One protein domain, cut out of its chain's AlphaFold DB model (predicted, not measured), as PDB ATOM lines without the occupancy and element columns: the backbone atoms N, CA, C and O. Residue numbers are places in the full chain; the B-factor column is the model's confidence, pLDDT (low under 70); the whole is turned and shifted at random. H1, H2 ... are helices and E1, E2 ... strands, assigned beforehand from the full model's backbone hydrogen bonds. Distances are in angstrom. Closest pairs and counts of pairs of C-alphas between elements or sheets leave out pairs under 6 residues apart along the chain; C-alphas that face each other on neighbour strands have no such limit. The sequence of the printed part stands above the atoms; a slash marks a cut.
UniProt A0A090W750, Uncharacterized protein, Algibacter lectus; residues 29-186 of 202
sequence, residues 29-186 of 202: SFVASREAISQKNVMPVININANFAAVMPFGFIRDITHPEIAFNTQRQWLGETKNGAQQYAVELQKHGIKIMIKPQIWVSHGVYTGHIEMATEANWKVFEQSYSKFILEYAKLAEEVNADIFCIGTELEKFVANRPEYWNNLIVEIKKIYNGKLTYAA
ATOM      1  N   SER A  29      -3.594  47.576  91.984       96.50
ATOM      2  CA  SER A  29      -3.534  46.198  91.498       96.50
ATOM      3  C   SER A  29      -2.609  46.141  90.289       96.50
ATOM      4  O   SER A  29      -2.898  46.750  89.261       96.50
ATOM      5  N   PHE A  30      -1.490  45.435  90.419       94.31
ATOM      6  CA  PHE A  30      -0.471  45.331  89.382       94.31
ATOM      7  C   PHE A  30      -0.621  43.992  88.656       94.31
ATOM      8  O   PHE A  30      -0.111  42.957  89.087       94.31
ATOM      9  N   VAL A  31      -1.424  44.009  87.590       88.69
ATOM     10  CA  VAL A  31      -1.810  42.810  86.834       88.69
ATOM     11  C   VAL A  31      -0.588  42.187  86.160       88.69
ATOM     12  O   VAL A  31       0.246  42.887  85.585       88.69
ATOM     13  N   ALA A  32      -0.495  40.859  86.235       89.00
ATOM     14  CA  ALA A  32       0.547  40.086  85.582       89.00
ATOM     15  C   ALA A  32       0.583  40.331  84.064       89.00
ATOM     16  O   ALA A  32      -0.449  40.509  83.417       89.00
ATOM     17  N   SER A  33       1.781  40.297  83.480       91.56
ATOM     18  CA  SER A  33       1.969  40.403  82.034       91.56
ATOM     19  C   SER A  33       2.946  39.344  81.520       91.56
ATOM     20  O   SER A  33       3.625  38.665  82.296       91.56
ATOM     21  N   ARG A  34       3.016  39.198  80.193       92.81
ATOM     22  CA  ARG A  34       3.964  38.292  79.521       92.81
ATOM     23  C   ARG A  34       5.422  38.711  79.700       92.81
ATOM     24  O   ARG A  34       6.300  37.861  79.605       92.81
ATOM     25  N   GLU A  35       5.669  39.996  79.923       92.81
ATOM     26  CA  GLU A  35       7.004  40.586  79.934       92.81
ATOM     27  C   GLU A  35       7.543  40.720  81.360       92.81
ATOM     28  O   GLU A  35       6.791  40.741  82.338       92.81
ATOM     29  N   ALA A  36       8.866  40.819  81.489       93.00
ATOM     30  CA  ALA A  36       9.483  41.212  82.749       93.00
ATOM     31  C   ALA A  36       9.112  42.664  83.069       93.00
ATOM     32  O   ALA A  36       9.015  43.499  82.166       93.00
ATOM     33  N   ILE A  37       8.924  42.981  84.352       92.31
ATOM     34  CA  ILE A  37       8.685  44.367  84.743       92.31
ATOM     35  C   ILE A  37       9.957  45.179  84.487       92.31
ATOM     36  O   ILE A  37      11.075  44.729  84.753       92.31
ATOM     37  N   SER A  38       9.774  46.393  83.985       91.50
ATOM     38  CA  SER A  38      10.834  47.376  83.808       91.50
ATOM     39  C   SER A  38      10.423  48.715  84.411       91.50
ATOM     40  O   SER A  38       9.267  48.930  84.786       91.50
ATOM     41  N   GLN A  39      11.351  49.669  84.416       89.88
ATOM     42  CA  GLN A  39      11.082  51.047  84.828       89.88
ATOM     43  C   GLN A  39       9.885  51.661  84.085       89.88
ATOM     44  O   GLN A  39       9.097  52.381  84.691       89.88
ATOM     45  N   LYS A  40       9.665  51.305  82.809       93.12
ATOM     46  CA  LYS A  40       8.499  51.757  82.028       93.12
ATOM     47  C   LYS A  40       7.169  51.383  82.690       93.12
ATOM     48  O   LYS A  40       6.209  52.141  82.600       93.12
ATOM     49  N   ASN A  41       7.108  50.225  83.341       92.75
ATOM     50  CA  ASN A  41       5.910  49.735  84.018       92.75
ATOM     51  C   ASN A  41       5.804  50.261  85.458       92.75
ATOM     52  O   ASN A  41       4.697  50.425  85.962       92.75
ATOM     53  N   VAL A  42       6.939  50.541  86.110       93.56
ATOM     54  CA  VAL A  42       6.981  51.060  87.487       93.56
ATOM     55  C   VAL A  42       6.677  52.559  87.550       93.56
ATOM     56  O   VAL A  42       5.973  52.991  88.460       93.56
ATOM     57  N   MET A  43       7.144  53.360  86.586       94.56
ATOM     58  CA  MET A  43       6.936  54.818  86.600       94.56
ATOM     59  C   MET A  43       5.463  55.230  86.753       94.56
ATOM     60  O   MET A  43       5.187  56.090  87.587       94.56
ATOM     61  N   PRO A  44       4.487  54.615  86.053       95.56
ATOM     62  CA  PRO A  44       3.075  54.902  86.288       95.56
ATOM     63  C   PRO A  44       2.623  54.683  87.738       95.56
ATOM     64  O   PRO A  44       1.827  55.471  88.235       95.56
ATOM     65  N   VAL A  45       3.146  53.660  88.426       96.00
ATOM     66  CA  VAL A  45       2.833  53.357  89.836       96.00
ATOM     67  C   VAL A  45       3.366  54.457  90.760       96.00
ATOM     68  O   VAL A  45       2.671  54.896  91.675       96.00
ATOM     69  N   ILE A  46       4.572  54.956  90.488       95.12
ATOM     70  CA  ILE A  46       5.172  56.063  91.244       95.12
ATOM     71  C   ILE A  46       4.425  57.374  90.976       95.12
ATOM     72  O   ILE A  46       4.111  58.106  91.911       95.12
ATOM     73  N   ASN A  47       4.085  57.659  89.717       96.69
ATOM     74  CA  ASN A  47       3.474  58.928  89.302       96.69
ATOM     75  C   ASN A  47       2.081  59.164  89.902       96.69
ATOM     76  O   ASN A  47       1.665  60.308  90.070       96.69
ATOM     77  N   ILE A  48       1.363  58.096  90.255       96.06
ATOM     78  CA  ILE A  48       0.082  58.171  90.978       96.06
ATOM     79  C   ILE A  48       0.256  58.174  92.507       96.06
ATOM     80  O   ILE A  48      -0.725  58.078  93.245       96.06
ATOM     81  N   ASN A  49       1.496  58.284  92.992       95.50
ATOM     82  CA  ASN A  49       1.874  58.266  94.404       95.50
ATOM     83  C   ASN A  49       1.416  57.000  95.145       95.50
ATOM     84  O   ASN A  49       1.074  57.060  96.333       95.50
ATOM     85  N   ALA A  50       1.365  55.855  94.453       96.94
ATOM     86  CA  ALA A  50       1.052  54.595  95.106       96.94
ATOM     87  C   ALA A  50       2.155  54.257  96.116       96.94
ATOM     88  O   ALA A  50       3.338  54.429  95.842       96.94
ATOM     89  N   ASN A  51       1.766  53.771  97.292       96.56
ATOM     90  CA  ASN A  51       2.702  53.274  98.305       96.56
ATOM     91  C   ASN A  51       2.648  51.749  98.454       96.56
ATOM     92  O   ASN A  51       3.416  51.187  99.232       96.56
ATOM     93  N   PHE A  52       1.745  51.103  97.716       98.00
ATOM     94  CA  PHE A  52       1.535  49.665  97.703       98.00
ATOM     95  C   PHE A  52       1.235  49.176  96.288       98.00
ATOM     96  O   PHE A  52       0.546  49.852  95.520       98.00
ATOM     97  N   ALA A  53       1.652  47.954  95.989       98.12
ATOM     98  CA  ALA A  53       1.230  47.225  94.805       98.12
ATOM     99  C   ALA A  53       0.818  45.799  95.181       98.12
ATOM    100  O   ALA A  53       1.546  45.094  95.882       98.12
ATOM    101  N   ALA A  54      -0.350  45.372  94.702       98.19
ATOM    102  CA  ALA A  54      -0.750  43.974  94.726       98.19
ATOM    103  C   ALA A  54      -0.182  43.275  93.487       98.19
ATOM    104  O   ALA A  54      -0.633  43.537  92.373       98.19
ATOM    105  N   VAL A  55       0.803  42.401  93.687       98.19
ATOM    106  CA  VAL A  55       1.380  41.539  92.650       98.19
ATOM    107  C   VAL A  55       0.560  40.256  92.605       98.19
ATOM    108  O   VAL A  55       0.422  39.567  93.618       98.19
ATOM    109  N   MET A  56      -0.024  39.963  91.443       97.12
ATOM    110  CA  MET A  56      -1.100  38.977  91.313       97.12
ATOM    111  C   MET A  56      -0.702  37.814  90.403       97.12
ATOM    112  O   MET A  56      -1.028  37.837  89.215       97.12
ATOM    113  N   PRO A  57       0.010  36.801  90.928       97.06
ATOM    114  CA  PRO A  57       0.204  35.560  90.198       97.06
ATOM    115  C   PRO A  57      -1.121  34.797  90.061       97.06
ATOM    116  O   PRO A  57      -2.042  34.989  90.860       97.06
ATOM    117  N   PHE A  58      -1.215  33.905  89.075       97.00
ATOM    118  CA  PHE A  58      -2.458  33.192  88.774       97.00
ATOM    119  C   PHE A  58      -2.305  31.672  88.850       97.00
ATOM    120  O   PHE A  58      -1.278  31.097  88.485       97.00
ATOM    121  N   GLY A  59      -3.364  31.020  89.315       97.69
ATOM    122  CA  GLY A  59      -3.655  29.611  89.099       97.69
ATOM    123  C   GLY A  59      -4.872  29.477  88.188       97.69
ATOM    124  O   GLY A  59      -5.738  30.348  88.171       97.69
ATOM    125  N   PHE A  60      -4.947  28.400  87.420       97.69
ATOM    126  CA  PHE A  60      -5.959  28.215  86.383       97.69
ATOM    127  C   PHE A  60      -6.771  26.950  86.624       97.69
ATOM    128  O   PHE A  60      -6.209  25.891  86.900       97.69
ATOM    129  N   ILE A  61      -8.086  27.055  86.463       97.56
ATOM    130  CA  ILE A  61      -9.032  25.948  86.604       97.56
ATOM    131  C   ILE A  61      -9.971  25.901  85.390       97.56
ATOM    132  O   ILE A  61     -10.322  26.928  84.797       97.56
ATOM    133  N   ARG A  62     -10.344  24.692  84.964       96.00
ATOM    134  CA  ARG A  62     -11.129  24.490  83.732       96.00
ATOM    135  C   ARG A  62     -12.581  24.931  83.880       96.00
ATOM    136  O   ARG A  62     -13.102  25.586  82.989       96.00
ATOM    137  N   ASP A  63     -13.203  24.625  85.008       96.69
ATOM    138  CA  ASP A  63     -14.585  24.978  85.322       96.69
ATOM    139  C   ASP A  63     -14.796  24.965  86.844       96.69
ATOM    140  O   ASP A  63     -13.907  24.580  87.601       96.69
ATOM    141  N   ILE A  64     -15.976  25.387  87.299       97.31
ATOM    142  CA  ILE A  64     -16.299  25.543  88.727       97.31
ATOM    143  C   ILE A  64     -16.375  24.224  89.515       97.31
ATOM    144  O   ILE A  64     -16.422  24.263  90.741       97.31
ATOM    145  N   THR A  65     -16.373  23.073  88.843       96.81
ATOM    146  CA  THR A  65     -16.424  21.735  89.459       96.81
ATOM    147  C   THR A  65     -15.125  20.943  89.293       96.81
ATOM    148  O   THR A  65     -15.010  19.824  89.801       96.81
ATOM    149  N   HIS A  66     -14.139  21.499  88.583       97.94
ATOM    150  CA  HIS A  66     -12.859  20.851  88.338       97.94
ATOM    151  C   HIS A  66     -11.958  20.958  89.580       97.94
ATOM    152  O   HIS A  66     -11.760  22.056  90.078       97.94
ATOM    153  N   PRO A  67     -11.363  19.873  90.097       97.94
ATOM    154  CA  PRO A  67     -10.672  19.931  91.384       97.94
ATOM    155  C   PRO A  67      -9.185  20.307  91.298       97.94
ATOM    156  O   PRO A  67      -8.512  20.344  92.320       97.94
ATOM    157  N   GLU A  68      -8.626  20.574  90.118       98.38
ATOM    158  CA  GLU A  68      -7.193  20.857  89.973       98.38
ATOM    159  C   GLU A  68      -6.915  22.296  89.530       98.38
ATOM    160  O   GLU A  68      -7.513  22.811  88.585       98.38
ATOM    161  N   ILE A  69      -5.952  22.926  90.202       98.38
ATOM    162  CA  ILE A  69      -5.418  24.248  89.888       98.38
ATOM    163  C   ILE A  69      -4.061  24.069  89.212       98.38
ATOM    164  O   ILE A  69      -3.100  23.587  89.815       98.38
ATOM    165  N   ALA A  70      -3.965  24.501  87.959       97.94
ATOM    166  CA  ALA A  70      -2.714  24.554  87.216       97.94
ATOM    167  C   ALA A  70      -1.993  25.884  87.478       97.94
ATOM    168  O   ALA A  70      -2.552  26.955  87.252       97.94
ATOM    169  N   PHE A  71      -0.740  25.832  87.926       97.56
ATOM    170  CA  PHE A  71       0.096  27.011  88.171       97.56
ATOM    171  C   PHE A  71       1.580  26.670  87.981       97.56
ATOM    172  O   PHE A  71       1.949  25.496  87.955       97.56
ATOM    173  N   ASN A  72       2.421  27.693  87.830       93.88
ATOM    174  CA  ASN A  72       3.832  27.579  87.442       93.88
ATOM    175  C   ASN A  72       4.069  26.674  86.215       93.88
ATOM    176  O   ASN A  72       5.007  25.879  86.171       93.88
ATOM    177  N   THR A  73       3.210  26.792  85.201       92.19
ATOM    178  CA  THR A  73       3.319  26.040  83.945       92.19
ATOM    179  C   THR A  73       4.066  26.838  82.878       92.19
ATOM    180  O   THR A  73       4.068  28.066  82.882       92.19
ATOM    181  N   GLN A  74       4.645  26.148  81.892       85.56
ATOM    182  CA  GLN A  74       5.412  26.786  80.809       85.56
ATOM    183  C   GLN A  74       4.585  27.712  79.899       85.56
ATOM    184  O   GLN A  74       5.157  28.516  79.172       85.56
ATOM    185  N   ARG A  75       3.250  27.587  79.895       87.62
ATOM    186  CA  ARG A  75       2.361  28.385  79.031       87.62
ATOM    187  C   ARG A  75       1.815  29.642  79.712       87.62
ATOM    188  O   ARG A  75       1.120  30.415  79.054       87.62
ATOM    189  N   GLN A  76       2.090  29.828  81.002       92.06
ATOM    190  CA  GLN A  76       1.677  31.020  81.733       92.06
ATOM    191  C   GLN A  76       2.491  32.233  81.313       92.06
ATOM    192  O   GLN A  76       3.635  32.131  80.864       92.06
ATOM    193  N   TRP A  77       1.890  33.404  81.473       93.88
ATOM    194  CA  TRP A  77       2.634  34.645  81.352       93.88
ATOM    195  C   TRP A  77       3.662  34.725  82.472       93.88
ATOM    196  O   TRP A  77       3.437  34.216  83.569       93.88
ATOM    197  N   LEU A  78       4.785  35.396  82.215       92.81
ATOM    198  CA  LEU A  78       5.866  35.482  83.190       92.81
ATOM    199  C   LEU A  78       5.353  35.962  84.555       92.81
ATOM    200  O   LEU A  78       5.562  35.270  85.551       92.81
ATOM    201  N   GLY A  79       4.617  37.078  84.589       92.06
ATOM    202  CA  GLY A  79       4.075  37.654  85.824       92.06
ATOM    203  C   GLY A  79       3.043  36.783  86.555       92.06
ATOM    204  O   GLY A  79       2.745  37.055  87.713       92.06
ATOM    205  N   GLU A  80       2.499  35.746  85.910       95.31
ATOM    206  CA  GLU A  80       1.556  34.803  86.533       95.31
ATOM    207  C   GLU A  80       2.272  33.698  87.322       95.31
ATOM    208  O   GLU A  80       1.635  33.005  88.114       95.31
ATOM    209  N   THR A  81       3.579  33.525  87.099       96.44
ATOM    210  CA  THR A  81       4.420  32.522  87.764       96.44
ATOM    211  C   THR A  81       5.076  33.079  89.024       96.44
ATOM    212  O   THR A  81       5.241  34.293  89.168       96.44
ATOM    213  N   LYS A  82       5.562  32.192  89.900       97.25
ATOM    214  CA  LYS A  82       6.387  32.570  91.059       97.25
ATOM    215  C   LYS A  82       7.576  33.446  90.667       97.25
ATOM    216  O   LYS A  82       7.769  34.496  91.268       97.25
ATOM    217  N   ASN A  83       8.343  33.047  89.653       96.44
ATOM    218  CA  ASN A  83       9.567  33.756  89.274       96.44
ATOM    219  C   ASN A  83       9.275  35.160  88.729       96.44
ATOM    220  O   ASN A  83       9.976  36.113  89.067       96.44
ATOM    221  N   GLY A  84       8.226  35.314  87.915       96.69
ATOM    222  CA  GLY A  84       7.830  36.640  87.443       96.69
ATOM    223  C   GLY A  84       7.256  37.502  88.558       96.69
ATOM    224  O   GLY A  84       7.653  38.655  88.687       96.69
ATOM    225  N   ALA A  85       6.405  36.945  89.424       97.69
ATOM    226  CA  ALA A  85       5.893  37.659  90.590       97.69
ATOM    227  C   ALA A  85       7.023  38.104  91.541       97.69
ATOM    228  O   ALA A  85       6.990  39.228  92.043       97.69
ATOM    229  N   GLN A  86       8.057  37.279  91.730       98.25
ATOM    230  CA  GLN A  86       9.263  37.645  92.475       98.25
ATOM    231  C   GLN A  86       9.980  38.828  91.826       98.25
ATOM    232  O   GLN A  86      10.279  39.816  92.494       98.25
ATOM    233  N   GLN A  87      10.224  38.748  90.516       97.25
ATOM    234  CA  GLN A  87      10.878  39.820  89.769       97.25
ATOM    235  C   GLN A  87      10.074  41.126  89.838       97.25
ATOM    236  O   GLN A  87      10.658  42.198  89.986       97.25
ATOM    237  N   TYR A  88       8.742  41.030  89.810       97.62
ATOM    238  CA  TYR A  88       7.831  42.165  89.934       97.62
ATOM    239  C   TYR A  88       7.924  42.813  91.314       97.62
ATOM    240  O   TYR A  88       8.131  44.023  91.411       97.62
ATOM    241  N   ALA A  89       7.815  42.007  92.373       98.19
ATOM    242  CA  ALA A  89       7.903  42.471  93.752       98.19
ATOM    243  C   ALA A  89       9.239  43.171  94.028       98.19
ATOM    244  O   ALA A  89       9.247  44.307  94.500       98.19
ATOM    245  N   VAL A  90      10.355  42.538  93.656       97.69
ATOM    246  CA  VAL A  90      11.703  43.080  93.881       97.69
ATOM    247  C   VAL A  90      11.907  44.400  93.140       97.69
ATOM    248  O   VAL A  90      12.470  45.335  93.703       97.69
ATOM    249  N   GLU A  91      11.455  44.516  91.888       97.44
ATOM    250  CA  GLU A  91      11.621  45.761  91.135       97.44
ATOM    251  C   GLU A  91      10.782  46.901  91.722       97.44
ATOM    252  O   GLU A  91      11.280  48.016  91.849       97.44
ATOM    253  N   LEU A  92       9.541  46.635  92.135       97.62
ATOM    254  CA  LEU A  92       8.681  47.627  92.791       97.62
ATOM    255  C   LEU A  92       9.271  48.084  94.138       97.62
ATOM    256  O   LEU A  92       9.296  49.283  94.431       97.62
ATOM    257  N   GLN A  93       9.820  47.158  94.929       97.75
ATOM    258  CA  GLN A  93      10.438  47.451  96.229       97.75
ATOM    259  C   GLN A  93      11.658  48.372  96.135       97.75
ATOM    260  O   GLN A  93      11.878  49.167  97.050       97.75
ATOM    261  N   LYS A  94      12.417  48.343  95.028       97.00
ATOM    262  CA  LYS A  94      13.538  49.281  94.799       97.00
ATOM    263  C   LYS A  94      13.105  50.749  94.845       97.00
ATOM    264  O   LYS A  94      13.930  51.616  95.114       97.00
ATOM    265  N   HIS A  95      11.820  51.021  94.621       96.38
ATOM    266  CA  HIS A  95      11.231  52.360  94.657       96.38
ATOM    267  C   HIS A  95      10.428  52.628  95.934       96.38
ATOM    268  O   HIS A  95       9.632  53.562  95.986       96.38
ATOM    269  N   GLY A  96      10.600  51.800  96.968       96.00
ATOM    270  CA  GLY A  96       9.891  51.941  98.239       96.00
ATOM    271  C   GLY A  96       8.404  51.574  98.179       96.00
ATOM    272  O   GLY A  96       7.672  51.867  99.128       96.00
ATOM    273  N   ILE A  97       7.948  50.934  97.095       97.94
ATOM    274  CA  ILE A  97       6.586  50.405  96.986       97.94
ATOM    275  C   ILE A  97       6.480  49.144  97.846       97.94
ATOM    276  O   ILE A  97       7.219  48.178  97.657       97.94
ATOM    277  N   LYS A  98       5.531  49.145  98.780       98.19
ATOM    278  CA  LYS A  98       5.206  47.984  99.610       98.19
ATOM    279  C   LYS A  98       4.441  46.936  98.816       98.19
ATOM    280  O   LYS A  98       3.694  47.270  97.894       98.19
ATOM    281  N   ILE A  99       4.594  45.670  99.180       98.50
ATOM    282  CA  ILE A  99       4.084  44.565  98.362       98.50
ATOM    283  C   ILE A  99       2.973  43.817  99.077       98.50
ATOM    284  O   ILE A  99       3.117  43.392 100.222       98.50
ATOM    285  N   MET A 100       1.872  43.613  98.356       98.56
ATOM    286  CA  MET A 100       0.926  42.547  98.643       98.56
ATOM    287  C   MET A 100       1.109  41.438  97.605       98.56
ATOM    288  O   MET A 100       0.898  41.679  96.419       98.56
ATOM    289  N   ILE A 101       1.448  40.222  98.027       98.69
ATOM    290  CA  ILE A 101       1.341  39.053  97.142       98.69
ATOM    291  C   ILE A 101      -0.111  38.578  97.192       98.69
ATOM    292  O   ILE A 101      -0.626  38.261  98.267       98.69
ATOM    293  N   LYS A 102      -0.792  38.568  96.044       98.25
ATOM    294  CA  LYS A 102      -2.220  38.232  95.934       98.25
ATOM    295  C   LYS A 102      -2.454  37.196  94.831       98.25
ATOM    296  O   LYS A 102      -2.866  37.568  93.734       98.25
ATOM    297  N   PRO A 103      -2.185  35.906  95.098       98.00
ATOM    298  CA  PRO A 103      -2.473  34.840  94.152       98.00
ATOM    299  C   PRO A 103      -3.973  34.764  93.882       98.00
ATOM    300  O   PRO A 103      -4.781  34.829  94.811       98.00
ATOM    301  N   GLN A 104      -4.350  34.634  92.614       97.12
ATOM    302  CA  GLN A 104      -5.746  34.540  92.192       97.12
ATOM    303  C   GLN A 104      -5.996  33.291  91.359       97.12
ATOM    304  O   GLN A 104      -5.079  32.732  90.761       97.12
ATOM    305  N   ILE A 105      -7.253  32.855  91.320       97.75
ATOM    306  CA  ILE A 105      -7.697  31.769  90.450       97.75
ATOM    307  C   ILE A 105      -8.411  32.373  89.248       97.75
ATOM    308  O   ILE A 105      -9.298  33.207  89.400       97.75
ATOM    309  N   TRP A 106      -8.053  31.910  88.057       97.00
ATOM    310  CA  TRP A 106      -8.791  32.162  86.834       97.00
ATOM    311  C   TRP A 106      -9.570  30.909  86.436       97.00
ATOM    312  O   TRP A 106      -8.980  29.882  86.083       97.00
ATOM    313  N   VAL A 107     -10.901  30.993  86.473       97.69
ATOM    314  CA  VAL A 107     -11.777  29.978  85.877       97.69
ATOM    315  C   VAL A 107     -11.897  30.269  84.387       97.69
ATOM    316  O   VAL A 107     -12.077  31.421  83.981       97.69
ATOM    317  N   SER A 108     -11.795  29.233  83.552       94.50
ATOM    318  CA  SER A 108     -11.912  29.397  82.098       94.50
ATOM    319  C   SER A 108     -13.193  30.148  81.724       94.50
ATOM    320  O   SER A 108     -14.217  30.040  82.394       94.50
ATOM    321  N   HIS A 109     -13.110  30.952  80.662       93.44
ATOM    322  CA  HIS A 109     -14.166  31.882  80.239       93.44
ATOM    323  C   HIS A 109     -14.509  33.001  81.244       93.44
ATOM    324  O   HIS A 109     -15.515  33.679  81.063       93.44
ATOM    325  N   GLY A 110     -13.672  33.237  82.262       93.06
ATOM    326  CA  GLY A 110     -13.864  34.335  83.216       93.06
ATOM    327  C   GLY A 110     -15.044  34.109  84.161       93.06
ATOM    328  O   GLY A 110     -15.659  35.067  84.624       93.06
ATOM    329  N   VAL A 111     -15.393  32.844  84.415       96.38
ATOM    330  CA  VAL A 111     -16.478  32.497  85.337       96.38
ATOM    331  C   VAL A 111     -16.112  32.933  86.756       96.38
ATOM    332  O   VAL A 111     -14.968  32.803  87.193       96.38
ATOM    333  N   TYR A 112     -17.107  33.436  87.485       96.00
ATOM    334  CA  TYR A 112     -16.930  33.902  88.853       96.00
ATOM    335  C   TYR A 112     -16.422  32.792  89.789       96.00
ATOM    336  O   TYR A 112     -17.041  31.731  89.910       96.00
ATOM    337  N   THR A 113     -15.315  33.052  90.490       96.44
ATOM    338  CA  THR A 113     -14.637  32.093  91.382       96.44
ATOM    339  C   THR A 113     -15.457  31.728  92.613       96.44
ATOM    340  O   THR A 113     -15.293  30.634  93.154       96.44
ATOM    341  N   GLY A 114     -16.385  32.592  93.037       95.12
ATOM    342  CA  GLY A 114     -17.240  32.322  94.193       95.12
ATOM    343  C   GLY A 114     -18.160  31.118  93.990       95.12
ATOM    344  O   GLY A 114     -18.648  30.559  94.968       95.12
ATOM    345  N   HIS A 115     -18.357  30.686  92.739       95.81
ATOM    346  CA  HIS A 115     -19.162  29.522  92.380       95.81
ATOM    347  C   HIS A 115     -18.404  28.189  92.397       95.81
ATOM    348  O   HIS A 115     -19.043  27.165  92.161       95.81
ATOM    349  N   ILE A 116     -17.091  28.178  92.662       97.75
ATOM    350  CA  ILE A 116     -16.309  26.936  92.722       97.75
ATOM    351  C   ILE A 116     -16.868  26.025  93.822       97.75
ATOM    352  O   ILE A 116     -16.893  26.390  95.001       97.75
ATOM    353  N   GLU A 117     -17.317  24.838  93.430       97.62
ATOM    354  CA  GLU A 117     -17.980  23.871  94.298       97.62
ATOM    355  C   GLU A 117     -17.792  22.459  93.749       97.62
ATOM    356  O   GLU A 117     -18.137  22.163  92.604       97.62
ATOM    357  N   MET A 118     -17.234  21.570  94.570       98.12
ATOM    358  CA  MET A 118     -16.978  20.197  94.150       98.12
ATOM    359  C   MET A 118     -18.200  19.313  94.400       98.12
ATOM    360  O   MET A 118     -18.802  19.343  95.473       98.12
ATOM    361  N   ALA A 119     -18.524  18.467  93.422       96.31
ATOM    362  CA  ALA A 119     -19.690  17.582  93.476       96.31
ATOM    363  C   ALA A 119     -19.555  16.423  94.482       96.31
ATOM    364  O   ALA A 119     -20.555  15.834  94.884       96.31
ATOM    365  N   THR A 120     -18.329  16.054  94.864       98.25
ATOM    366  CA  THR A 120     -18.063  14.912  95.746       98.25
ATOM    367  C   THR A 120     -16.995  15.246  96.778       98.25
ATOM    368  O   THR A 120     -16.115  16.074  96.544       98.25
ATOM    369  N   GLU A 121     -17.027  14.539  97.908       98.38
ATOM    370  CA  GLU A 121     -15.996  14.630  98.948       98.38
ATOM    371  C   GLU A 121     -14.593  14.302  98.410       98.38
ATOM    372  O   GLU A 121     -13.606  14.928  98.789       98.38
ATOM    373  N   ALA A 122     -14.495  13.344  97.483       98.50
ATOM    374  CA  ALA A 122     -13.233  13.000  96.837       98.50
ATOM    375  C   ALA A 122     -12.671  14.184  96.030       98.50
ATOM    376  O   ALA A 122     -11.496  14.517  96.174       98.50
ATOM    377  N   ASN A 123     -13.515  14.861  95.244       98.44
ATOM    378  CA  ASN A 123     -13.103  16.035  94.473       98.44
ATOM    379  C   ASN A 123     -12.740  17.212  95.381       98.44
ATOM    380  O   ASN A 123     -11.768  17.910  95.104       98.44
ATOM    381  N   TRP A 124     -13.454  17.405  96.491       98.62
ATOM    382  CA  TRP A 124     -13.075  18.401  97.493       98.62
ATOM    383  C   TRP A 124     -11.677  18.167  98.054       98.62
ATOM    384  O   TRP A 124     -10.887  19.103  98.085       98.62
ATOM    385  N   LYS A 125     -11.332  16.931  98.425       98.69
ATOM    386  CA  LYS A 125      -9.985  16.611  98.921       98.69
ATOM    387  C   LYS A 125      -8.901  16.889  97.882       98.69
ATOM    388  O   LYS A 125      -7.835  17.391  98.232       98.69
ATOM    389  N   VAL A 126      -9.166  16.597  96.608       98.75
ATOM    390  CA  VAL A 126      -8.242  16.929  95.510       98.75
ATOM    391  C   VAL A 126      -8.096  18.448  95.371       98.75
ATOM    392  O   VAL A 126      -6.970  18.946  95.301       98.75
ATOM    393  N   PHE A 127      -9.204  19.190  95.426       98.75
ATOM    394  CA  PHE A 127      -9.200  20.650  95.341       98.75
ATOM    395  C   PHE A 127      -8.478  21.317  96.508       98.75
ATOM    396  O   PHE A 127      -7.627  22.172  96.288       98.75
ATOM    397  N   GLU A 128      -8.721  20.873  97.737       98.75
ATOM    398  CA  GLU A 128      -8.018  21.332  98.937       98.75
ATOM    399  C   GLU A 128      -6.508  21.098  98.840       98.75
ATOM    400  O   GLU A 128      -5.711  21.993  99.123       98.75
ATOM    401  N   GLN A 129      -6.085  19.916  98.386       98.81
ATOM    402  CA  GLN A 129      -4.666  19.620  98.183       98.81
ATOM    403  C   GLN A 129      -4.053  20.489  97.081       98.81
ATOM    404  O   GLN A 129      -2.920  20.958  97.223       98.81
ATOM    405  N   SER A 130      -4.781  20.707  95.985       98.75
ATOM    406  CA  SER A 130      -4.336  21.541  94.870       98.75
ATOM    407  C   SER A 130      -4.219  23.015  95.280       98.75
ATOM    408  O   SER A 130      -3.181  23.640  95.050       98.75
ATOM    409  N   TYR A 131      -5.219  23.539  95.992       98.81
ATOM    410  CA  TYR A 131      -5.226  24.895  96.534       98.81
ATOM    411  C   TYR A 131      -4.122  25.104  97.568       98.81
ATOM    412  O   TYR A 131      -3.405  26.098  97.486       98.81
ATOM    413  N   SER A 132      -3.903  24.147  98.477       98.81
ATOM    414  CA  SER A 132      -2.799  24.205  99.442       98.81
ATOM    415  C   SER A 132      -1.444  24.290  98.743       98.81
ATOM    416  O   SER A 132      -0.619  25.119  99.110       98.81
ATOM    417  N   LYS A 133      -1.202  23.480  97.702       98.75
ATOM    418  CA  LYS A 133       0.050  23.554  96.928       98.75
ATOM    419  C   LYS A 133       0.227  24.926  96.283       98.75
ATOM    420  O   LYS A 133       1.300  25.511  96.399       98.75
ATOM    421  N   PHE A 134      -0.822  25.434  95.640       98.75
ATOM    422  CA  PHE A 134      -0.826  26.748  95.006       98.75
ATOM    423  C   PHE A 134      -0.521  27.857  96.016       98.75
ATOM    424  O   PHE A 134       0.446  28.599  95.858       98.75
ATOM    425  N   ILE A 135      -1.299  27.950  97.090       98.69
ATOM    426  CA  ILE A 135      -1.220  29.071  98.021       98.69
ATOM    427  C   ILE A 135       0.044  29.022  98.889       98.69
ATOM    428  O   ILE A 135       0.635  30.065  99.149       98.69
ATOM    429  N   LEU A 136       0.519  27.833  99.285       98.81
ATOM    430  CA  LEU A 136       1.751  27.700 100.068       98.81
ATOM    431  C   LEU A 136       2.999  28.010  99.233       98.81
ATOM    432  O   LEU A 136       3.979  28.507  99.783       98.81
ATOM    433  N   GLU A 137       2.975  27.781  97.915       98.69
ATOM    434  CA  GLU A 137       4.068  28.211  97.032       98.69
ATOM    435  C   GLU A 137       4.217  29.736  97.031       98.69
ATOM    436  O   GLU A 137       5.329  30.263  97.092       98.69
ATOM    437  N   TYR A 138       3.096  30.457  97.046       98.75
ATOM    438  CA  TYR A 138       3.106  31.915  97.110       98.75
ATOM    439  C   TYR A 138       3.249  32.475  98.528       98.75
ATOM    440  O   TYR A 138       3.734  33.594  98.669       98.75
ATOM    441  N   ALA A 139       2.931  31.704  99.571       98.75
ATOM    442  CA  ALA A 139       3.306  32.044 100.945       98.75
ATOM    443  C   ALA A 139       4.833  32.047 101.106       98.75
ATOM    444  O   ALA A 139       5.387  32.977 101.687       98.75
ATOM    445  N   LYS A 140       5.526  31.054 100.522       98.81
ATOM    446  CA  LYS A 140       6.997  31.042 100.462       98.81
ATOM    447  C   LYS A 140       7.521  32.256  99.709       98.81
ATOM    448  O   LYS A 140       8.401  32.932 100.220       98.81
ATOM    449  N   LEU A 141       6.948  32.571  98.543       98.75
ATOM    450  CA  LEU A 141       7.335  33.772  97.799       98.75
ATOM    451  C   LEU A 141       7.147  35.050  98.632       98.75
ATOM    452  O   LEU A 141       8.012  35.921  98.623       98.75
ATOM    453  N   ALA A 142       6.018  35.174  99.334       98.81
ATOM    454  CA  ALA A 142       5.730  36.327 100.178       98.81
ATOM    455  C   ALA A 142       6.778  36.497 101.288       98.81
ATOM    456  O   ALA A 142       7.188  37.624 101.550       98.81
ATOM    457  N   GLU A 143       7.253  35.403 101.889       98.75
ATOM    458  CA  GLU A 143       8.365  35.439 102.846       98.75
ATOM    459  C   GLU A 143       9.699  35.773 102.155       98.75
ATOM    460  O   GLU A 143      10.401  36.682 102.587       98.75
ATOM    461  N   GLU A 144      10.023  35.111 101.037       98.69
ATOM    462  CA  GLU A 144      11.263  35.312 100.264       98.69
ATOM    463  C   GLU A 144      11.470  36.781  99.854       98.69
ATOM    464  O   GLU A 144      12.592  37.290  99.893       98.69
ATOM    465  N   VAL A 145      10.396  37.479  99.472       98.56
ATOM    466  CA  VAL A 145      10.440  38.898  99.078       98.56
ATOM    467  C   VAL A 145      10.129  39.859 100.225       98.56
ATOM    468  O   VAL A 145      10.052  41.062  99.994       98.56
ATOM    469  N   ASN A 146       9.944  39.370 101.455       98.50
ATOM    470  CA  ASN A 146       9.517  40.173 102.606       98.50
ATOM    471  C   ASN A 146       8.273  41.031 102.296       98.50
ATOM    472  O   ASN A 146       8.239  42.231 102.576       98.50
ATOM    473  N   ALA A 147       7.263  40.438 101.657       98.62
ATOM    474  CA  ALA A 147       6.029  41.134 101.324       98.62
ATOM    475  C   ALA A 147       5.333  41.637 102.596       98.62
ATOM    476  O   ALA A 147       5.246  40.929 103.599       98.62
ATOM    477  N   ASP A 148       4.782  42.848 102.550       98.00
ATOM    478  CA  ASP A 148       4.081  43.448 103.685       98.00
ATOM    479  C   ASP A 148       2.753  42.741 103.998       98.00
ATOM    480  O   ASP A 148       2.322  42.711 105.156       98.00
ATOM    481  N   ILE A 149       2.078  42.231 102.958       98.06
ATOM    482  CA  ILE A 149       0.800  41.523 103.071       98.06
ATOM    483  C   ILE A 149       0.779  40.304 102.140       98.06
ATOM    484  O   ILE A 149       1.201  40.372 100.986       98.06
ATOM    485  N   PHE A 150       0.200  39.205 102.610       98.62
ATOM    486  CA  PHE A 150      -0.142  38.050 101.789       98.62
ATOM    487  C   PHE A 150      -1.658  37.832 101.781       98.62
ATOM    488  O   PHE A 150      -2.286  37.670 102.828       98.62
ATOM    489  N   CYS A 151      -2.264  37.858 100.595       97.81
ATOM    490  CA  CYS A 151      -3.688  37.599 100.421       97.81
ATOM    491  C   CYS A 151      -3.914  36.110 100.144       97.81
ATOM    492  O   CYS A 151      -3.509  35.603  99.104       97.81
ATOM    493  N   ILE A 152      -4.570  35.418 101.075       97.38
ATOM    494  CA  ILE A 152      -4.690  33.951 101.063       97.38
ATOM    495  C   ILE A 152      -5.827  33.433 100.173       97.38
ATOM    496  O   ILE A 152      -6.027  32.225 100.080       97.38
ATOM    497  N   GLY A 153      -6.613  34.330  99.574       96.25
ATOM    498  CA  GLY A 153      -7.753  34.008  98.723       96.25
ATOM    499  C   GLY A 153      -8.540  35.253  98.319       96.25
ATOM    500  O   GLY A 153      -8.553  36.254  99.039       96.25
ATOM    501  N   THR A 154      -9.178  35.191  97.151       94.88
ATOM    502  CA  THR A 154     -10.013  36.265  96.596       94.88
ATOM    503  C   THR A 154     -11.327  35.666  96.112       94.88
ATOM    504  O   THR A 154     -11.305  34.837  95.212       94.88
ATOM    505  N   GLU A 155     -12.443  36.071  96.720       94.25
ATOM    506  CA  GLU A 155     -13.804  35.755  96.256       94.25
ATOM    507  C   GLU A 155     -14.055  34.248  96.035       94.25
ATOM    508  O   GLU A 155     -14.493  33.808  94.976       94.25
ATOM    509  N   LEU A 156     -13.759  33.434  97.055       95.25
ATOM    510  CA  LEU A 156     -13.913  31.967  97.058       95.25
ATOM    511  C   LEU A 156     -15.087  31.527  97.946       95.25
ATOM    512  O   LEU A 156     -14.941  30.652  98.796       95.25
ATOM    513  N   GLU A 157     -16.238  32.180  97.790       92.62
ATOM    514  CA  GLU A 157     -17.377  32.114  98.716       92.62
ATOM    515  C   GLU A 157     -17.853  30.692  99.036       92.62
ATOM    516  O   GLU A 157     -17.830  30.289 100.200       92.62
ATOM    517  N   LYS A 158     -18.247  29.911  98.019       94.31
ATOM    518  CA  LYS A 158     -18.731  28.539  98.231       94.31
ATOM    519  C   LYS A 158     -17.659  27.631  98.814       94.31
ATOM    520  O   LYS A 158     -17.973  26.799  99.659       94.31
ATOM    521  N   PHE A 159     -16.401  27.796  98.412       96.00
ATOM    522  CA  PHE A 159     -15.303  27.021  98.982       96.00
ATOM    523  C   PHE A 159     -15.121  27.332 100.471       96.00
ATOM    524  O   PHE A 159     -15.052  26.419 101.288       96.00
ATOM    525  N   VAL A 160     -15.101  28.612 100.842       93.81
ATOM    526  CA  VAL A 160     -15.004  29.039 102.242       93.81
ATOM    527  C   VAL A 160     -16.177  28.517 103.070       93.81
ATOM    528  O   VAL A 160     -15.954  27.956 104.142       93.81
ATOM    529  N   ALA A 161     -17.404  28.645 102.562       92.38
ATOM    530  CA  ALA A 161     -18.610  28.200 103.257       92.38
ATOM    531  C   ALA A 161     -18.645  26.676 103.462       92.38
ATOM    532  O   ALA A 161     -19.002  26.209 104.541       92.38
ATOM    533  N   ASN A 162     -18.246  25.902 102.450       95.12
ATOM    534  CA  ASN A 162     -18.273  24.441 102.510       95.12
ATOM    535  C   ASN A 162     -17.092  23.833 103.283       95.12
ATOM    536  O   ASN A 162     -17.196  22.688 103.725       95.12
ATOM    537  N   ARG A 163     -15.966  24.555 103.420       96.44
ATOM    538  CA  ARG A 163     -14.691  24.025 103.950       96.44
ATOM    539  C   ARG A 163     -14.064  24.848 105.089       96.44
ATOM    540  O   ARG A 163     -12.863  25.115 105.063       96.44
ATOM    541  N   PRO A 164     -14.819  25.221 106.136       94.31
ATOM    542  CA  PRO A 164     -14.326  26.102 107.197       94.31
ATOM    543  C   PRO A 164     -13.118  25.536 107.966       94.31
ATOM    544  O   PRO A 164     -12.187  26.276 108.286       94.31
ATOM    545  N   GLU A 165     -13.103  24.230 108.246       94.94
ATOM    546  CA  GLU A 165     -12.000  23.578 108.967       94.94
ATOM    547  C   GLU A 165     -10.704  23.574 108.149       94.94
ATOM    548  O   GLU A 165      -9.643  23.930 108.665       94.94
ATOM    549  N   TYR A 166     -10.802  23.267 106.851       96.88
ATOM    550  CA  TYR A 166      -9.677  23.350 105.922       96.88
ATOM    551  C   TYR A 166      -9.036  24.742 105.939       96.88
ATOM    552  O   TYR A 166      -7.820  24.847 106.069       96.88
ATOM    553  N   TRP A 167      -9.834  25.813 105.871       96.00
ATOM    554  CA  TRP A 167      -9.312  27.184 105.877       96.00
ATOM    555  C   TRP A 167      -8.591  27.543 107.179       96.00
ATOM    556  O   TRP A 167      -7.532  28.170 107.137       96.00
ATOM    557  N   ASN A 168      -9.115  27.117 108.331       93.81
ATOM    558  CA  ASN A 168      -8.437  27.316 109.613       93.81
ATOM    559  C   ASN A 168      -7.077  26.602 109.646       93.81
ATOM    560  O   ASN A 168      -6.076  27.204 110.037       93.81
ATOM    561  N   ASN A 169      -7.022  25.355 109.174       96.31
ATOM    562  CA  ASN A 169      -5.778  24.591 109.088       96.31
ATOM    563  C   ASN A 169      -4.797  25.215 108.087       96.31
ATOM    564  O   ASN A 169      -3.611  25.349 108.380       96.31
ATOM    565  N   LEU A 170      -5.290  25.677 106.937       97.62
ATOM    566  CA  LEU A 170      -4.477  26.340 105.926       97.62
ATOM    567  C   LEU A 170      -3.803  27.604 106.473       97.62
ATOM    568  O   LEU A 170      -2.619  27.817 106.232       97.62
ATOM    569  N   ILE A 171      -4.522  28.425 107.245       96.62
ATOM    570  CA  ILE A 171      -3.954  29.619 107.893       96.62
ATOM    571  C   ILE A 171      -2.812  29.236 108.842       96.62
ATOM    572  O   ILE A 171      -1.792  29.926 108.875       96.62
ATOM    573  N   VAL A 172      -2.960  28.146 109.602       96.25
ATOM    574  CA  VAL A 172      -1.899  27.640 110.487       96.25
ATOM    575  C   VAL A 172      -0.673  27.220 109.679       96.25
ATOM    576  O   VAL A 172       0.435  27.616 110.036       96.25
ATOM    577  N   GLU A 173      -0.849  26.489 108.576       98.31
ATOM    578  CA  GLU A 173       0.267  26.101 107.703       98.31
ATOM    579  C   GLU A 173       0.949  27.310 107.054       98.31
ATOM    580  O   GLU A 173       2.177  27.393 107.052       98.31
ATOM    581  N   ILE A 174       0.180  28.292 106.576       98.38
ATOM    582  CA  ILE A 174       0.728  29.535 106.015       98.38
ATOM    583  C   ILE A 174       1.576  30.264 107.063       98.38
ATOM    584  O   ILE A 174       2.674  30.710 106.749       98.38
ATOM    585  N   LYS A 175       1.117  30.343 108.318       96.94
ATOM    586  CA  LYS A 175       1.848  31.017 109.405       96.94
ATOM    587  C   LYS A 175       3.131  30.317 109.846       96.94
ATOM    588  O   LYS A 175       3.944  30.941 110.520       96.94
ATOM    589  N   LYS A 176       3.338  29.049 109.480       98.25
ATOM    590  CA  LYS A 176       4.638  28.381 109.657       98.25
ATOM    591  C   LYS A 176       5.674  28.846 108.629       98.25
ATOM    592  O   LYS A 176       6.861  28.627 108.839       98.25
ATOM    593  N   ILE A 177       5.222  29.427 107.516       98.62
ATOM    594  CA  ILE A 177       6.055  29.836 106.381       98.62
ATOM    595  C   ILE A 177       6.236  31.354 106.352       98.62
ATOM    596  O   ILE A 177       7.352  31.821 106.170       98.62
ATOM    597  N   TYR A 178       5.143  32.104 106.502       98.44
ATOM    598  CA  TYR A 178       5.107  33.549 106.312       98.44
ATOM    599  C   TYR A 178       4.781  34.284 107.611       98.44
ATOM    600  O   TYR A 178       3.755  34.023 108.249       98.44
ATOM    601  N   ASN A 179       5.641  35.238 107.968       96.88
ATOM    602  CA  ASN A 179       5.580  35.964 109.241       96.88
ATOM    603  C   ASN A 179       4.852  37.317 109.153       96.88
ATOM    604  O   ASN A 179       4.605  37.959 110.178       96.88
ATOM    605  N   GLY A 180       4.520  37.774 107.944       95.69
ATOM    606  CA  GLY A 180       3.849  39.052 107.731       95.69
ATOM    607  C   GLY A 180       2.327  39.001 107.909       95.69
ATOM    608  O   GLY A 180       1.752  38.095 108.518       95.69
ATOM    609  N   LYS A 181       1.639  40.028 107.399       95.94
ATOM    610  CA  LYS A 181       0.190  40.179 107.595       95.94
ATOM    611  C   LYS A 181      -0.586  39.340 106.587       95.94
ATOM    612  O   LYS A 181      -0.342  39.429 105.391       95.94
ATOM    613  N   LEU A 182      -1.574  38.586 107.057       96.56
ATOM    614  CA  LEU A 182      -2.491  37.856 106.183       96.56
ATOM    615  C   LEU A 182      -3.742  38.683 105.912       96.56
ATOM    616  O   LEU A 182      -4.234  39.367 106.806       96.56
ATOM    617  N   THR A 183      -4.277  38.594 104.699       94.88
ATOM    618  CA  THR A 183      -5.596  39.137 104.355       94.88
ATOM    619  C   THR A 183      -6.385  38.157 103.473       94.88
ATOM    620  O   THR A 183      -5.816  37.219 102.916       94.88
ATOM    621  N   TYR A 184      -7.691  38.367 103.322       94.50
ATOM    622  CA  TYR A 184      -8.573  37.631 102.414       94.50
ATOM    623  C   TYR A 184      -9.496  38.640 101.733       94.50
ATOM    624  O   TYR A 184     -10.185  39.409 102.402       94.50
ATOM    625  N   ALA A 185      -9.503  38.653 100.402       93.31
ATOM    626  CA  ALA A 185     -10.304  39.589  99.625       93.31
ATOM    627  C   ALA A 185     -11.703  39.002  99.390       93.31
ATOM    628  O   ALA A 185     -11.945  38.329  98.391       93.31
ATOM    629  N   ALA A 186     -12.610  39.217 100.342       88.69
ATOM    630  CA  ALA A 186     -14.005  38.800 100.216       88.69
ATOM    631  C   ALA A 186     -14.780  39.677  99.225       88.69
ATOM    632  O   ALA A 186     -14.496  40.866  99.078       88.69
TER     633      ALA A 186
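What this domain is: This is residues 29 to 186 of the 202 residues of an uncharacterized protein of Algibacter lectus (UniProt A0A090W750). A strongly twisted and curled parallel sheet of five strands makes a wall, with H2, H3 and H5 layered over one face; two of its strands, E2 and E4, run on into a small second sheet, E3 and E5, and the long helix H3 reaches past both sheets. H1 grazes the sheet near one end of the longest axis, and H4 lies toward the other end. The printed part has 158 residues, with five named helices and seven named strands in the order E1 H1 E2 E3 H2 E4 E5 H3 E6 H4 H5 E7; the class is mixed, helices and strands. The larger sheet has the order E1 E2 E4 E6 E7, and both sheets are parallel. The whole is compact, with a radius of gyration of the C-alphas of 15.6 A and spans of 48 by 32 by 25 A.

Where its parts are: The larger sheet has E1, residues 29 to 31, from C-alpha 29 at (-3.534, 46.198, 91.498), E2, 52 to 56, E4, 98 to 101, E6, 149 to 154, 13.7 A long, and E7, 181 to 185, 13.2 A long, ending with C-alpha 185 at (-10.304, 39.589, 99.625). The smaller has E3, 58 to 61, and E5, 104 to 107. The helices are H1, 39 to 47, H2, 82 to 93, 16.3 A, H3, 121 to 144, 34.2 A, H4, 157 to 162, and H5, 164 to 177, 20.7 A.

How they stand to each other: N 30 and O 54 of E1 and E2 are 2.9 A apart, N 55 and O 100 of E2 and E4 2.8 A, N 151 and O 101 of E4 and E6 2.9 A, N 150 and O 181 of E6 and E7 2.8 A, and N 59 and O 104 of E3 and E5 2.8 A, each within hydrogen-bond range. E2 runs on into E3 at 33 degrees and E4 into E5 at 39 degrees. E1, H1, E2 and E6, H4 H5, E7 are strand-helix-strand units, parallel neighbour strands joined through helices, with right-handed crossovers. H2, over E2 and E4, has a height over the sheet of 8.9 A. H3, on the same face, has 9.0 A; it lies over E6 and only just over E4, with 3 C-alphas. H3 and H5 touch at Lys 140 and Ile 177, their closest C-alphas 6.1 A apart, at a shallow tilt of 27 degrees. H4 is not on the sheet. Every O i to N i+4 pair is within hydrogen-bond range in H2, H3 and H4; in H1 3 of 5 are, in H5 9 of 10.

The domain as a whole: The C-alphas of Asn 47 and Ala 122, the two farthest apart, are 49.4 A apart. The printed part has no cut. The links E3 to H2, residues 62 to 81, and E5 to H3, residues 108 to 120, are long. The mean pLDDT of the printed part is 96.3, and no printed residue is under 70.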